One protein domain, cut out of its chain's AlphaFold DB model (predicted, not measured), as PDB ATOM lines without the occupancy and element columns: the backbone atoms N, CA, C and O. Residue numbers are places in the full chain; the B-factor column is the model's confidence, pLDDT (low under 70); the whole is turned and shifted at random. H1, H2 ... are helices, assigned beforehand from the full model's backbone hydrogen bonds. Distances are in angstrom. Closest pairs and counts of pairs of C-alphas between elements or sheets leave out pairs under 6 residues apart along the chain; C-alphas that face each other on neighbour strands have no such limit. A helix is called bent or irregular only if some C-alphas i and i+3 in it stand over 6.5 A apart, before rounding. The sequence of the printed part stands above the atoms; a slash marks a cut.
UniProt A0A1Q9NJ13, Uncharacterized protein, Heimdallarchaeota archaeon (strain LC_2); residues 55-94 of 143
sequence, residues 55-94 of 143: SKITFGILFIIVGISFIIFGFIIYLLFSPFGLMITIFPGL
ATOM      1  N   SER A  55      20.287   0.052  64.608       71.62
ATOM      2  CA  SER A  55      21.614  -0.573  64.502       71.62
ATOM      3  C   SER A  55      21.827  -1.324  63.181       71.62
ATOM      4  O   SER A  55      22.899  -1.198  62.589       71.62
ATOM      5  N   LYS A  56      20.809  -2.026  62.657       76.62
ATOM      6  CA  LYS A  56      20.853  -2.674  61.328       76.62
ATOM      7  C   LYS A  56      21.060  -1.651  60.209       76.62
ATOM      8  O   LYS A  56      21.890  -1.867  59.327       76.62
ATOM      9  N   ILE A  57      20.328  -0.534  60.256       78.69
ATOM     10  CA  ILE A  57      20.434   0.552  59.269       78.69
ATOM     11  C   ILE A  57      21.831   1.187  59.332       78.69
ATOM     12  O   ILE A  57      22.490   1.310  58.300       78.69
ATOM     13  N   THR A  58      22.323   1.505  60.532       79.75
ATOM     14  CA  THR A  58      23.682   2.030  60.744       79.75
ATOM     15  C   THR A  58      24.756   1.072  60.225       79.75
ATOM     16  O   THR A  58      25.677   1.515  59.544       79.75
ATOM     17  N   PHE A  59      24.627  -0.236  60.470       74.75
ATOM     18  CA  PHE A  59      25.569  -1.240  59.962       74.75
ATOM     19  C   PHE A  59      25.551  -1.332  58.426       74.75
ATOM     20  O   PHE A  59      26.608  -1.395  57.804       74.75
ATOM     21  N   GLY A  60      24.370  -1.268  57.801       80.62
ATOM     22  CA  GLY A  60      24.243  -1.224  56.340       80.62
ATOM     23  C   GLY A  60      24.892   0.021  55.721       80.62
ATOM     24  O   GLY A  60      25.619  -0.089  54.736       80.62
ATOM     25  N   ILE A  61      24.698   1.193  56.333       86.25
ATOM     26  CA  ILE A  61      25.346   2.447  55.913       86.25
ATOM     27  C   ILE A  61      26.871   2.352  56.078       86.25
ATOM     28  O   ILE A  61      27.607   2.708  55.159       86.25
ATOM     29  N   LEU A  62      27.352   1.819  57.206       80.56
ATOM     30  CA  LEU A  62      28.779   1.608  57.460       80.56
ATOM     31  C   LEU A  62      29.407   0.688  56.399       80.56
ATOM     32  O   LEU A  62      30.453   1.015  55.842       80.56
ATOM     33  N   PHE A  63      28.742  -0.422  56.065       83.44
ATOM     34  CA  PHE A  63      29.196  -1.366  55.042       83.44
ATOM     35  C   PHE A  63      29.292  -0.718  53.649       83.44
ATOM     36  O   PHE A  63      30.269  -0.937  52.934       83.44
ATOM     37  N   ILE A  64      28.327   0.135  53.285       87.25
ATOM     38  CA  ILE A  64      28.354   0.908  52.032       87.25
ATOM     39  C   ILE A  64      29.536   1.890  52.018       87.25
ATOM     40  O   ILE A  64      30.261   1.951  51.024       87.25
ATOM     41  N   ILE A  65      29.777   2.618  53.114       88.31
ATOM     42  CA  ILE A  65      30.901   3.566  53.225       88.31
ATOM     43  C   ILE A  65      32.248   2.836  53.114       88.31
ATOM     44  O   ILE A  65      33.130   3.289  52.380       88.31
ATOM     45  N   VAL A  66      32.402   1.687  53.779       85.06
ATOM     46  CA  VAL A  66      33.609   0.847  53.685       85.06
ATOM     47  C   VAL A  66      33.797   0.319  52.259       85.06
ATOM     48  O   VAL A  66      34.887   0.454  51.704       85.06
ATOM     49  N   GLY A  67      32.745  -0.203  51.621       86.75
ATOM     50  CA  GLY A  67      32.800  -0.693  50.238       86.75
ATOM     51  C   GLY A  67      33.201   0.389  49.227       86.75
ATOM     52  O   GLY A  67      34.090   0.166  48.404       86.75
ATOM     53  N   ILE A  68      32.619   1.588  49.329       88.56
ATOM     54  CA  ILE A  68      32.997   2.748  48.503       88.56
ATOM     55  C   ILE A  68      34.457   3.150  48.765       88.56
ATOM     56  O   ILE A  68      35.199   3.397  47.816       88.56
ATOM     57  N   SER A  69      34.896   3.150  50.026       83.62
ATOM     58  CA  SER A  69      36.284   3.467  50.394       83.62
ATOM     59  C   SER A  69      37.284   2.476  49.787       83.62
ATOM     60  O   SER A  69      38.309   2.900  49.254       83.62
ATOM     61  N   PHE A  70      36.969   1.175  49.775       81.12
ATOM     62  CA  PHE A  70      37.791   0.153  49.113       81.12
ATOM     63  C   PHE A  70      37.847   0.328  47.589       81.12
ATOM     64  O   PHE A  70      38.919   0.170  47.005       81.12
ATOM     65  N   ILE A  71      36.737   0.697  46.941       82.31
ATOM     66  CA  ILE A  71      36.707   0.975  45.494       82.31
ATOM     67  C   ILE A  71      37.560   2.210  45.165       82.31
ATOM     68  O   ILE A  71      38.366   2.166  44.237       82.31
ATOM     69  N   ILE A  72      37.438   3.287  45.949       83.56
ATOM     70  CA  ILE A  72      38.243   4.507  45.786       83.56
ATOM     71  C   ILE A  72      39.730   4.212  46.021       83.56
ATOM     72  O   ILE A  72      40.562   4.619  45.214       83.56
ATOM     73  N   PHE A  73      40.078   3.464  47.072       77.56
ATOM     74  CA  PHE A  73      41.463   3.074  47.342       77.56
ATOM     75  C   PHE A  73      42.034   2.191  46.225       77.56
ATOM     76  O   PHE A  73      43.116   2.474  45.717       77.56
ATOM     77  N   GLY A  74      41.287   1.180  45.768       75.56
ATOM     78  CA  GLY A  74      41.672   0.339  44.632       75.56
ATOM     79  C   GLY A  74      41.858   1.133  43.336       75.56
ATOM     80  O   GLY A  74      42.806   0.879  42.596       75.56
ATOM     81  N   PHE A  75      41.021   2.146  43.092       77.00
ATOM     82  CA  PHE A  75      41.170   3.062  41.959       77.00
ATOM     83  C   PHE A  75      42.401   3.971  42.096       77.00
ATOM     84  O   PHE A  75      43.141   4.126  41.130       77.00
ATOM     85  N   ILE A  76      42.677   4.520  43.284       75.44
ATOM     86  CA  ILE A  76      43.886   5.319  43.557       75.44
ATOM     87  C   ILE A  76      45.151   4.467  43.380       75.44
ATOM     88  O   ILE A  76      46.097   4.912  42.738       75.44
ATOM     89  N   ILE A  77      45.153   3.225  43.868       73.62
ATOM     90  CA  ILE A  77      46.230   2.251  43.647       73.62
ATOM     91  C   ILE A  77      46.382   1.951  42.148       73.62
ATOM     92  O   ILE A  77      47.489   2.038  41.624       73.62
ATOM     93  N   TYR A  78      45.295   1.701  41.414       72.12
ATOM     94  CA  TYR A  78      45.332   1.533  39.955       72.12
ATOM     95  C   TYR A  78      45.883   2.773  39.219       72.12
ATOM     96  O   TYR A  78      46.575   2.636  38.213       72.12
ATOM     97  N   LEU A  79      45.644   3.982  39.736       70.25
ATOM     98  CA  LEU A  79      46.169   5.236  39.186       70.25
ATOM     99  C   LEU A  79      47.661   5.441  39.524       70.25
ATOM    100  O   LEU A  79      48.420   5.907  38.677       70.25
ATOM    101  N   LEU A  80      48.104   5.026  40.716       63.28
ATOM    102  CA  LEU A  80      49.509   5.051  41.159       63.28
ATOM    103  C   LEU A  80      50.380   3.980  40.480       63.28
ATOM    104  O   LEU A  80      51.547   4.236  40.195       63.28
ATOM    105  N   PHE A  81      49.819   2.805  40.189       61.12
ATOM    106  CA  PHE A  81      50.488   1.703  39.480       61.12
ATOM    107  C   PHE A  81      50.099   1.613  37.992       61.12
ATOM    108  O   PHE A  81      50.489   0.677  37.294       61.12
ATOM    109  N   SER A  82      49.390   2.624  37.483       62.25
ATOM    110  CA  SER A  82      49.249   2.916  36.053       62.25
ATOM    111  C   SER A  82      50.629   2.933  35.376       62.25
ATOM    112  O   SER A  82      51.603   3.340  36.018       62.25
ATOM    113  N   PRO A  83      50.756   2.590  34.078       60.03
ATOM    114  CA  PRO A  83      52.027   2.695  33.355       60.03
ATOM    115  C   PRO A  83      52.708   4.070  33.489       60.03
ATOM    116  O   PRO A  83      53.932   4.128  33.480       60.03
ATOM    117  N   PHE A  84      51.960   5.162  33.701       54.44
ATOM    118  CA  PHE A  84      52.537   6.480  34.005       54.44
ATOM    119  C   PHE A  84      53.163   6.576  35.407       54.44
ATOM    120  O   PHE A  84      54.251   7.128  35.549       54.44
ATOM    121  N   GLY A  85      52.524   6.021  36.440       55.00
ATOM    122  CA  GLY A  85      53.088   5.976  37.795       55.00
ATOM    123  C   GLY A  85      54.264   4.999  37.907       55.00
ATOM    124  O   GLY A  85      55.265   5.300  38.560       55.00
ATOM    125  N   LEU A  86      54.218   3.891  37.160       53.47
ATOM    126  CA  LEU A  86      55.370   3.011  36.948       53.47
ATOM    127  C   LEU A  86      56.510   3.733  36.212       53.47
ATOM    128  O   LEU A  86      57.645   3.654  36.665       53.47
ATOM    129  N   MET A  87      56.248   4.507  35.150       52.88
ATOM    130  CA  MET A  87      57.291   5.335  34.517       52.88
ATOM    131  C   MET A  87      57.922   6.311  35.523       52.88
ATOM    132  O   MET A  87      59.146   6.371  35.616       52.88
ATOM    133  N   ILE A  88      57.109   7.027  36.311       55.19
ATOM    134  CA  ILE A  88      57.568   8.028  37.293       55.19
ATOM    135  C   ILE A  88      58.348   7.403  38.462       55.19
ATOM    136  O   ILE A  88      59.239   8.053  39.001       55.19
ATOM    137  N   THR A  89      58.071   6.154  38.845       54.03
ATOM    138  CA  THR A  89      58.828   5.444  39.897       54.03
ATOM    139  C   THR A  89      60.068   4.721  39.362       54.03
ATOM    140  O   THR A  89      61.086   4.661  40.053       54.03
ATOM    141  N   ILE A  90      60.037   4.232  38.119       54.25
ATOM    142  CA  ILE A  90      61.164   3.530  37.488       54.25
ATOM    143  C   ILE A  90      62.246   4.510  37.008       54.25
ATOM    144  O   ILE A  90      63.428   4.232  37.207       54.25
ATOM    145  N   PHE A  91      61.896   5.668  36.428       54.53
ATOM    146  CA  PHE A  91      62.891   6.629  35.912       54.53
ATOM    147  C   PHE A  91      63.921   7.082  36.971       54.53
ATOM    148  O   PHE A  91      65.121   6.990  36.703       54.53
ATOM    149  N   PRO A  92      63.510   7.503  38.188       57.72
ATOM    150  CA  PRO A  92      64.437   7.855  39.263       57.72
ATOM    151  C   PRO A  92      65.220   6.656  39.807       57.72
ATOM    152  O   PRO A  92      66.300   6.853  40.350       57.72
ATOM    153  N   GLY A  93      64.705   5.428  39.659       56.41
ATOM    154  CA  GLY A  93      65.394   4.193  40.046       56.41
ATOM    155  C   GLY A  93      66.470   3.749  39.047       56.41
ATOM    156  O   GLY A  93      67.508   3.227  39.449       56.41
ATOM    157  N   LEU A  94      66.279   4.008  37.749       61.88
ATOM    158  CA  LEU A  94      67.254   3.657  36.707       61.88
ATOM    159  C   LEU A  94      68.554   4.472  36.802       61.88
ATOM    160  O   LEU A  94      69.624   3.943  36.506       61.88
TER     161      LEU A  94
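This is residues 55 to 94 of the 143 residues of an uncharacterized protein of Heimdallarchaeota archaeon (strain LC_2) (UniProt A0A1Q9NJ13). One long helix, H1, makes most of a thin rod, and a short helix, H2, continues from its end at a changed angle, a shallow V opened wide. Residues 55 to 76 of H1 stand free. The printed part has 40 residues with two named helices, H1 then H2, and no named strand, and its class is all helix. It is extended, with a radius of gyration of the C-alphas of 16.5 A and spans of 54 by 13 by 6 A.

H1 is residues 55 to 80, from C-alpha 55 at (21.614, -0.573, 64.502) to C-alpha 80 at (49.509, 5.051, 41.159), 36.8 A long. H2 is residues 83 to 94, 15.6 A long, and its last C-alpha is at (67.254, 3.657, 36.707). H2 is neither bent nor irregular, but only just: C-alphas 89 and 92 are 6.1 A apart.

A tight link of 2 residues joins H1 to H2. The helices are close but not clearly touching; their closest C-alphas, those of Leu 79 and Gly 85, are 7.1 A apart. They run the same way at a steep tilt of 54 degrees. Every O i to N i+4 pair is within hydrogen-bond range in H1, and 6 of 8 in H2.

The C-alphas of Ser 55 and Leu 94, the two farthest apart, are 53.6 A apart. The printed part has no cut. Its mean pLDDT is 71.4, and residues 80 to 94 are under 70.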